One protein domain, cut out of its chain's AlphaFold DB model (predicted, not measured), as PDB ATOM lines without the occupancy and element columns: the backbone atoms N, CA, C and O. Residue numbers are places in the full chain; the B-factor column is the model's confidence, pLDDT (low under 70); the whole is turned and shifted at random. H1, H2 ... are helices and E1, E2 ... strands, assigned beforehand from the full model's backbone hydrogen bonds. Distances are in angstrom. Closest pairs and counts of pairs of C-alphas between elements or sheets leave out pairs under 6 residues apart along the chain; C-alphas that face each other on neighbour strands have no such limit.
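AT A GLANCE: This is residues 33 to 100 of the 103 residues of an uncharacterized protein of Brassica cretica (UniProt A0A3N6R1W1). A long, narrow, three-stranded antiparallel sheet makes the core, and the loop of residues 42 to 54 between E1 and E2 draws it out at one end. The short helix H1 packs on one face of the sheet, while E4 and the tail after it wrap round the side of E3, where residues 98 to 99 pair with residues 68 to 69 of E3. The printed part has 68 residues with one named helix and four named strands, in the order E1, E2, E3, H1, E4; the sheet order is E1, E2, E3, and the class is mostly strand. The whole is loose, with a radius of gyration of the C-alphas of 14.3 A, and spans 50 by 21 by 20 A, the long loop making part of the length.

HOW THE PARTS SIT: The sheet is built of E1, residues 33 to 41, E2, residues 55 to 63, and E3, residues 68 to 74, a meander, each strand the antiparallel neighbour of the one before. E2 is the inner strand, and E1 and E3 are the edge strands. E1 and E2 form a hairpin, with 166 degrees between their directions. The C-alphas of Thr 35 and Cys 60 face each other at 4.3 A, and N 36 and O 59 are within hydrogen-bond range at 2.7 A, as are N 57 and O 39 at 2.8 A. E2 and E3 form a second hairpin, with 161 degrees between their directions. The C-alphas of Gly 63 and Ile 68 face each other at 3.9 A, and N 60 and O 71 are within hydrogen-bond range at 2.7 A. The C-alphas of the sheet lie up to 3.8 A off the best plane through them. H1, residues 76 to 80, is on the sheet at a height over the sheet of 7.7 A. It only just lies over E3, on which 3 of its 5 C-alphas fall, while 2 fall on E2. The closest C-alphas of H1 and E2 are those of Val 78 and Val 58, 6.3 A apart. In H1, 0 of 1 O i to N i+4 pairs are within hydrogen-bond range, while 2 of 2 O i to N i+3 pairs are. E4, residues 86 to 92, pairs with no named strand. It is near E3, with 5 pairs of C-alphas within 10 A, and apart from E1 and E2. The closest C-alphas of E4 and H1 are those of Val 87 and Leu 80, 7.7 A apart.

IN THESE COORDINATES: E2 measures 24.8 A from its first to its last C-alpha. E1 is 24.3 A long and begins at C-alpha 33, at (21.463, 11.718, 22.533). E3 is 19.0 A long, and its last C-alpha, that of Arg 74, is at (12.532, 1.980, 11.587). H1, from Asp 76 to Leu 80, is 7.1 A long. E4 is 17.2 A long and ends at C-alpha 92, at (4.028, 4.722, 19.053).

THE WHOLE: The two C-alphas farthest apart are those of Ser 48 and Ile 66, at 49.8 A, and those of Ile 33 and Ser 100, the first and last printed, are 14.1 A apart. The printed part has no cut. The link from E1 to E2, 13 residues, is long; the links from E2 to E3, from E3 to H1 and from H1 to E4 are tight. The mean pLDDT of the printed part is 73.9, and 26 residues are under 70, namely residues 41 to 54 and 89 to 100, a range in which the model's confidence is low.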
ATOM      1  N   ILE A  33      20.189  11.740  21.814       89.88
ATOM      2  CA  ILE A  33      21.463  11.718  22.533       89.88
ATOM      3  C   ILE A  33      22.443  10.833  21.779       89.88
ATOM      4  O   ILE A  33      23.535  11.283  21.451       89.88
ATOM      5  N   SER A  34      22.033   9.604  21.463       88.38
ATOM      6  CA  SER A  34      22.846   8.686  20.671       88.38
ATOM      7  C   SER A  34      21.990   7.755  19.824       88.38
ATOM      8  O   SER A  34      20.839   7.477  20.165       88.38
ATOM      9  N   THR A  35      22.545   7.263  18.719       88.69
ATOM     10  CA  THR A  35      21.886   6.295  17.838       88.69
ATOM     11  C   THR A  35      22.775   5.096  17.554       88.69
ATOM     12  O   THR A  35      23.891   5.240  17.062       88.69
ATOM     13  N   LYS A  36      22.246   3.898  17.790       87.94
ATOM     14  CA  LYS A  36      22.908   2.620  17.558       87.94
ATOM     15  C   LYS A  36      22.139   1.813  16.523       87.94
ATOM     16  O   LYS A  36      20.938   1.596  16.640       87.94
ATOM     17  N   MET A  37      22.839   1.316  15.510       83.75
ATOM     18  CA  MET A  37      22.236   0.415  14.536       83.75
ATOM     19  C   MET A  37      22.115  -0.993  15.106       83.75
ATOM     20  O   MET A  37      23.107  -1.592  15.510       83.75
ATOM     21  N   VAL A  38      20.887  -1.510  15.132       84.38
ATOM     22  CA  VAL A  38      20.573  -2.825  15.709       84.38
ATOM     23  C   VAL A  38      20.341  -3.849  14.613       84.38
ATOM     24  O   VAL A  38      20.738  -5.004  14.731       84.38
ATOM     25  N   MET A  39      19.725  -3.431  13.507       77.88
ATOM     26  CA  MET A  39      19.432  -4.331  12.405       77.88
ATOM     27  C   MET A  39      19.458  -3.579  11.082       77.88
ATOM     28  O   MET A  39      18.666  -2.674  10.841       77.88
ATOM     29  N   GLN A  40      20.334  -4.005  10.182       73.12
ATOM     30  CA  GLN A  40      20.301  -3.592   8.789       73.12
ATOM     31  C   GLN A  40      20.303  -4.853   7.942       73.12
ATOM     32  O   GLN A  40      21.346  -5.438   7.663       73.12
ATOM     33  N   ARG A  41      19.109  -5.310   7.557       69.81
ATOM     34  CA  ARG A  41      18.988  -6.385   6.573       69.81
ATOM     35  C   ARG A  41      18.678  -5.753   5.226       69.81
ATOM     36  O   ARG A  41      17.597  -5.200   5.020       69.81
ATOM     37  N   ALA A  42      19.630  -5.859   4.299       59.88
ATOM     38  CA  ALA A  42      19.293  -5.836   2.885       59.88
ATOM     39  C   ALA A  42      18.314  -6.992   2.678       59.88
ATOM     40  O   ALA A  42      18.641  -8.133   3.005       59.88
ATOM     41  N   GLY A  43      17.076  -6.683   2.294       55.06
ATOM     42  CA  GLY A  43      16.055  -7.705   2.138       55.06
ATOM     43  C   GLY A  43      16.596  -8.808   1.231       55.06
ATOM     44  O   GLY A  43      17.049  -8.533   0.123       55.06
ATOM     45  N   GLY A  44      16.634 -10.041   1.739       55.19
ATOM     46  CA  GLY A  44      17.102 -11.190   0.980       55.19
ATOM     47  C   GLY A  44      16.185 -11.398  -0.216       55.19
ATOM     48  O   GLY A  44      15.073 -11.894  -0.069       55.19
ATOM     49  N   GLY A  45      16.638 -10.986  -1.393       48.16
ATOM     50  CA  GLY A  45      15.892 -11.108  -2.631       48.16
ATOM     51  C   GLY A  45      16.852 -11.136  -3.803       48.16
ATOM     52  O   GLY A  45      17.694 -10.256  -3.948       48.16
ATOM     53  N   ARG A  46      16.725 -12.184  -4.621       56.75
ATOM     54  CA  ARG A  46      17.393 -12.344  -5.919       56.75
ATOM     55  C   ARG A  46      17.333 -11.034  -6.727       56.75
ATOM     56  O   ARG A  46      16.332 -10.326  -6.604       56.75
ATOM     57  N   PRO A  47      18.299 -10.762  -7.624       54.97
ATOM     58  CA  PRO A  47      18.379  -9.533  -8.435       54.97
ATOM     59  C   PRO A  47      17.195  -9.281  -9.402       54.97
ATOM     60  O   PRO A  47      17.290  -8.437 -10.286       54.97
ATOM     61  N   SER A  48      16.076 -10.001  -9.272       53.50
ATOM     62  CA  SER A  48      14.920  -9.959 -10.180       53.50
ATOM     63  C   SER A  48      13.569 -10.173  -9.468       53.50
ATOM     64  O   SER A  48      12.621 -10.641 -10.090       53.50
ATOM     65  N   GLY A  49      13.467  -9.892  -8.161       57.41
ATOM     66  CA  GLY A  49      12.216  -9.990  -7.386       57.41
ATOM     67  C   GLY A  49      11.792  -8.648  -6.773       57.41
ATOM     68  O   GLY A  49      12.658  -7.798  -6.559       57.41
ATOM     69  N   PRO A  50      10.486  -8.434  -6.498       55.59
ATOM     70  CA  PRO A  50       9.944  -7.149  -6.054       55.59
ATOM     71  C   PRO A  50      10.721  -6.626  -4.846       55.59
ATOM     72  O   PRO A  50      10.853  -7.346  -3.857       55.59
ATOM     73  N   GLN A  51      11.261  -5.404  -4.987       57.06
ATOM     74  CA  GLN A  51      12.157  -4.710  -4.053       57.06
ATOM     75  C   GLN A  51      11.913  -5.147  -2.611       57.06
ATOM     76  O   GLN A  51      10.970  -4.699  -1.954       57.06
ATOM     77  N   ALA A  52      12.768  -6.040  -2.121       55.00
ATOM     78  CA  ALA A  52      12.740  -6.437  -0.732       55.00
ATOM     79  C   ALA A  52      13.047  -5.176   0.086       55.00
ATOM     80  O   ALA A  52      14.178  -4.690   0.075       55.00
ATOM     81  N   ARG A  53      12.012  -4.592   0.711       59.91
ATOM     82  CA  ARG A  53      12.117  -3.383   1.541       59.91
ATOM     83  C   ARG A  53      13.301  -3.564   2.482       59.91
ATOM     84  O   ARG A  53      13.297  -4.478   3.304       59.91
ATOM     85  N   GLN A  54      14.327  -2.736   2.317       65.38
ATOM     86  CA  GLN A  54      15.495  -2.767   3.182       65.38
ATOM     87  C   GLN A  54      15.029  -2.432   4.599       65.38
ATOM     88  O   GLN A  54      14.580  -1.317   4.858       65.38
ATOM     89  N   ILE A  55      15.096  -3.411   5.500       75.31
ATOM     90  CA  ILE A  55      14.697  -3.219   6.891       75.31
ATOM     91  C   ILE A  55      15.892  -2.590   7.598       75.31
ATOM     92  O   ILE A  55      16.928  -3.238   7.784       75.31
ATOM     93  N   ARG A  56      15.743  -1.315   7.961       81.19
ATOM     94  CA  ARG A  56      16.696  -0.579   8.800       81.19
ATOM     95  C   ARG A  56      16.047  -0.349  10.157       81.19
ATOM     96  O   ARG A  56      14.960   0.213  10.216       81.19
ATOM     97  N   ILE A  57      16.680  -0.803  11.227       85.94
ATOM     98  CA  ILE A  57      16.240  -0.595  12.604       85.94
ATOM     99  C   ILE A  57      17.428  -0.062  13.392       85.94
ATOM    100  O   ILE A  57      18.511  -0.659  13.401       85.94
ATOM    101  N   VAL A  58      17.204   1.063  14.054       86.50
ATOM    102  CA  VAL A  58      18.152   1.664  14.984       86.50
ATOM    103  C   VAL A  58      17.471   1.840  16.334       86.50
ATOM    104  O   VAL A  58      16.284   2.150  16.407       86.50
ATOM    105  N   GLU A  59      18.234   1.646  17.395       87.75
ATOM    106  CA  GLU A  59      17.880   2.085  18.736       87.75
ATOM    107  C   GLU A  59      18.477   3.468  18.947       87.75
ATOM    108  O   GLU A  59      19.654   3.711  18.688       87.75
ATOM    109  N   CYS A  60      17.655   4.400  19.390       86.69
ATOM    110  CA  CYS A  60      18.034   5.773  19.645       86.69
ATOM    111  C   CYS A  60      17.782   6.066  21.114       86.69
ATOM    112  O   CYS A  60      16.653   5.944  21.579       86.69
ATOM    113  N   LEU A  61      18.810   6.500  21.829       88.81
ATOM    114  CA  LEU A  61      18.621   7.142  23.119       88.81
ATOM    115  C   LEU A  61      18.096   8.547  22.861       88.81
ATOM    116  O   LEU A  61      18.771   9.367  22.233       88.81
ATOM    117  N   VAL A  62      16.882   8.816  23.324       87.44
ATOM    118  CA  VAL A  62      16.229  10.117  23.205       87.44
ATOM    119  C   VAL A  62      15.746  10.557  24.576       87.44
ATOM    120  O   VAL A  62      15.260   9.740  25.349       87.44
ATOM    121  N   GLY A  63      15.881  11.833  24.906       86.88
ATOM    122  CA  GLY A  63      15.505  12.318  26.230       86.88
ATOM    123  C   GLY A  63      15.075  13.772  26.240       86.88
ATOM    124  O   GLY A  63      15.362  14.530  25.309       86.88
ATOM    125  N   ASP A  64      14.367  14.132  27.299       85.00
ATOM    126  CA  ASP A  64      14.061  15.507  27.668       85.00
ATOM    127  C   ASP A  64      14.818  15.885  28.955       85.00
ATOM    128  O   ASP A  64      15.755  15.208  29.374       85.00
ATOM    129  N   GLU A  65      14.444  17.007  29.561       82.56
ATOM    130  CA  GLU A  65      15.003  17.472  30.836       82.56
ATOM    131  C   GLU A  65      14.702  16.544  32.031       82.56
ATOM    132  O   GLU A  65      15.335  16.683  33.074       82.56
ATOM    133  N   ILE A  66      13.736  15.627  31.902       83.38
ATOM    134  CA  ILE A  66      13.242  14.777  32.991       83.38
ATOM    135  C   ILE A  66      13.809  13.359  32.910       83.38
ATOM    136  O   ILE A  66      14.039  12.731  33.943       83.38
ATOM    137  N   GLY A  67      14.025  12.828  31.707       80.69
ATOM    138  CA  GLY A  67      14.537  11.473  31.558       80.69
ATOM    139  C   GLY A  67      14.900  11.087  30.134       80.69
ATOM    140  O   GLY A  67      14.640  11.806  29.167       80.69
ATOM    141  N   ILE A  68      15.505   9.908  30.018       84.88
ATOM    142  CA  ILE A  68      15.958   9.329  28.757       84.88
ATOM    143  C   ILE A  68      15.207   8.017  28.526       84.88
ATOM    144  O   ILE A  68      15.034   7.207  29.436       84.88
ATOM    145  N   ILE A  69      14.772   7.809  27.288       82.38
ATOM    146  CA  ILE A  69      14.140   6.583  26.811       82.38
ATOM    147  C   ILE A  69      14.909   6.026  25.618       82.38
ATOM    148  O   ILE A  69      15.508   6.758  24.825       82.38
ATOM    149  N   ILE A  70      14.842   4.709  25.460       84.31
ATOM    150  CA  ILE A  70      15.273   4.042  24.234       84.31
ATOM    151  C   ILE A  70      14.094   4.020  23.259       84.31
ATOM    152  O   ILE A  70      13.026   3.488  23.556       84.31
ATOM    153  N   PHE A  71      14.291   4.597  22.078       81.31
ATOM    154  CA  PHE A  71      13.338   4.590  20.979       81.31
ATOM    155  C   PHE A  71      13.853   3.748  19.818       81.31
ATOM    156  O   PHE A  71      14.943   3.977  19.305       81.31
ATOM    157  N   THR A  72      13.035   2.818  19.335       83.25
ATOM    158  CA  THR A  72      13.369   2.030  18.145       83.25
ATOM    159  C   THR A  72      12.843   2.718  16.886       83.25
ATOM    160  O   THR A  72      11.647   2.659  16.598       83.25
ATOM    161  N   ALA A  73      13.726   3.329  16.093       84.06
ATOM    162  CA  ALA A  73      13.364   3.916  14.806       84.06
ATOM    163  C   ALA A  73      13.500   2.888  13.676       84.06
ATOM    164  O   ALA A  73      14.435   2.085  13.646       84.06
ATOM    165  N   ARG A  74      12.566   2.919  12.718       81.75
ATOM    166  CA  ARG A  74      12.532   1.980  11.587       81.75
ATOM    167  C   ARG A  74      12.528   2.696  10.235       81.75
ATOM    168  O   ARG A  74      11.861   3.712  10.062       81.75
ATOM    169  N   ASN A  75      13.209   2.104   9.257       82.19
ATOM    170  CA  ASN A  75      13.280   2.526   7.857       82.19
ATOM    171  C   ASN A  75      13.660   4.008   7.721       82.19
ATOM    172  O   ASN A  75      14.735   4.398   8.162       82.19
ATOM    173  N   ASP A  76      12.787   4.835   7.150       81.00
ATOM    174  CA  ASP A  76      13.061   6.252   6.883       81.00
ATOM    175  C   ASP A  76      13.097   7.099   8.167       81.00
ATOM    176  O   ASP A  76      13.666   8.190   8.183       81.00
ATOM    177  N   GLN A  77      12.564   6.585   9.286       76.56
ATOM    178  CA  GLN A  77      12.729   7.239  10.587       76.56
ATOM    179  C   GLN A  77      14.187   7.219  11.061       76.56
ATOM    180  O   GLN A  77      14.583   8.091  11.829       76.56
ATOM    181  N   VAL A  78      14.996   6.263  10.589       82.62
ATOM    182  CA  VAL A  78      16.423   6.155  10.931       82.62
ATOM    183  C   VAL A  78      17.170   7.409  10.483       82.62
ATOM    184  O   VAL A  78      17.948   7.973  11.243       82.62
ATOM    185  N   ASP A  79      16.882   7.896   9.275       83.06
ATOM    186  CA  ASP A  79      17.558   9.062   8.700       83.06
ATOM    187  C   ASP A  79      17.176  10.372   9.428       83.06
ATOM    188  O   ASP A  79      17.908  11.369   9.376       83.06
ATOM    189  N   LEU A  80      16.042  10.368  10.143       81.69
ATOM    190  CA  LEU A  80      15.573  11.479  10.970       81.69
ATOM    191  C   LEU A  80      16.195  11.489  12.367       81.69
ATOM    192  O   LEU A  80      16.331  12.581  12.925       81.69
ATOM    193  N   MET A  81      16.565  10.325  12.903       84.06
ATOM    194  CA  MET A  81      17.168  10.169  14.225       84.06
ATOM    195  C   MET A  81      18.685  10.326  14.141       84.06
ATOM    196  O   MET A  81      19.428   9.353  14.096       84.06
ATOM    197  N   LYS A  82      19.150  11.574  14.101       85.56
ATOM    198  CA  LYS A  82      20.579  11.907  14.166       85.56
ATOM    199  C   LYS A  82      20.913  12.506  15.520       85.56
ATOM    200  O   LYS A  82      20.131  13.300  16.040       85.56
ATOM    201  N   GLU A  83      22.073  12.159  16.058       88.81
ATOM    202  CA  GLU A  83      22.556  12.673  17.341       88.81
ATOM    203  C   GLU A  83      22.563  14.209  17.370       88.81
ATOM    204  O   GLU A  83      22.861  14.877  16.377       88.81
ATOM    205  N   GLY A  84      22.163  14.783  18.503       86.12
ATOM    206  CA  GLY A  84      22.040  16.226  18.699       86.12
ATOM    207  C   GLY A  84      20.777  16.854  18.104       86.12
ATOM    208  O   GLY A  84      20.461  17.995  18.448       86.12
ATOM    209  N   LYS A  85      20.022  16.136  17.265       86.75
ATOM    210  CA  LYS A  85      18.784  16.645  16.671       86.75
ATOM    211  C   LYS A  85      17.621  16.539  17.654       86.75
ATOM    212  O   LYS A  85      17.468  15.549  18.364       86.75
ATOM    213  N   ILE A  86      16.774  17.561  17.655       84.25
ATOM    214  CA  ILE A  86      15.498  17.549  18.367       84.25
ATOM    215  C   ILE A  86      14.447  16.969  17.424       84.25
ATOM    216  O   ILE A  86      14.316  17.413  16.279       84.25
ATOM    217  N   VAL A  87      13.730  15.950  17.884       81.38
ATOM    218  CA  VAL A  87      12.725  15.249  17.091       81.38
ATOM    219  C   VAL A  87      11.374  15.389  17.771       81.38
ATOM    220  O   VAL A  87      11.186  15.002  18.922       81.38
ATOM    221  N   THR A  88      10.425  15.932  17.014       75.31
ATOM    222  CA  THR A  88       9.009  15.934  17.356       75.31
ATOM    223  C   THR A  88       8.318  14.905  16.487       75.31
ATOM    224  O   THR A  88       8.139  15.123  15.292       75.31
ATOM    225  N   ASN A  89       7.965  13.767  17.068       69.44
ATOM    226  CA  ASN A  89       7.250  12.714  16.359       69.44
ATOM    227  C   ASN A  89       6.051  12.248  17.180       69.44
ATOM    228  O   ASN A  89       6.044  12.345  18.406       69.44
ATOM    229  N   ASN A  90       5.052  11.708  16.483       65.81
ATOM    230  CA  ASN A  90       4.019  10.897  17.113       65.81
ATOM    231  C   ASN A  90       4.627   9.524  17.386       65.81
ATOM    232  O   ASN A  90       4.648   8.654  16.510       65.81
ATOM    233  N   LEU A  91       5.194   9.360  18.578       63.72
ATOM    234  CA  LEU A  91       5.779   8.089  18.967       63.72
ATOM    235  C   LEU A  91       4.651   7.089  19.248       63.72
ATOM    236  O   LEU A  91       3.688   7.367  19.964       63.72
ATOM    237  N   SER A  92       4.770   5.912  18.640       57.72
ATOM    238  CA  SER A  92       4.028   4.722  19.053       57.72
ATOM    239  C   SER A  92       4.935   3.963  20.010       57.72
ATOM    240  O   SER A  92       5.930   3.377  19.576       57.72
ATOM    241  N   LEU A  93       4.663   4.065  21.310       56.19
ATOM    242  CA  LEU A  93       5.495   3.460  22.344       56.19
ATOM    243  C   LEU A  93       5.028   2.024  22.547       56.19
ATOM    244  O   LEU A  93       4.151   1.735  23.360       56.19
ATOM    245  N   VAL A  94       5.611   1.127  21.756       52.56
ATOM    246  CA  VAL A  94       5.373  -0.313  21.894       52.56
ATOM    247  C   VAL A  94       6.048  -0.809  23.172       52.56
ATOM    248  O   VAL A  94       5.391  -1.418  24.006       52.56
ATOM    249  N   GLU A  95       7.316  -0.446  23.371       52.53
ATOM    250  CA  GLU A  95       8.104  -0.713  24.577       52.53
ATOM    251  C   GLU A  95       9.093   0.448  24.770       52.53
ATOM    252  O   GLU A  95       9.627   0.971  23.788       52.53
ATOM    253  N   TYR A  96       9.310   0.886  26.012       59.72
ATOM    254  CA  TYR A  96      10.416   1.776  26.363       59.72
ATOM    255  C   TYR A  96      11.082   1.264  27.633       59.72
ATOM    256  O   TYR A  96      10.413   0.809  28.560       59.72
ATOM    257  N   GLU A  97      12.401   1.378  27.675       57.25
ATOM    258  CA  GLU A  97      13.175   1.233  28.898       57.25
ATOM    259  C   GLU A  97      13.541   2.642  29.356       57.25
ATOM    260  O   GLU A  97      14.171   3.406  28.615       57.25
ATOM    261  N   LEU A  98      13.039   3.026  30.530       61.28
ATOM    262  CA  LEU A  98      13.351   4.314  31.135       61.28
ATOM    263  C   LEU A  98      14.733   4.168  31.765       61.28
ATOM    264  O   LEU A  98      14.899   3.455  32.754       61.28
ATOM    265  N   VAL A  99      15.730   4.799  31.152       59.06
ATOM    266  CA  VAL A  99      17.097   4.767  31.665       59.06
ATOM    267  C   VAL A  99      17.217   5.907  32.665       59.06
ATOM    268  O   VAL A  99      17.390   7.067  32.289       59.06
ATOM    269  N   SER A 100      17.080   5.581  33.949       55.12
ATOM    270  CA  SER A 100      17.420   6.508  35.025       55.12
ATOM    271  C   SER A 100      18.927   6.735  35.004       55.12
ATOM    272  O   SER A 100      19.702   5.808  35.229       55.12
TER     273      SER A 100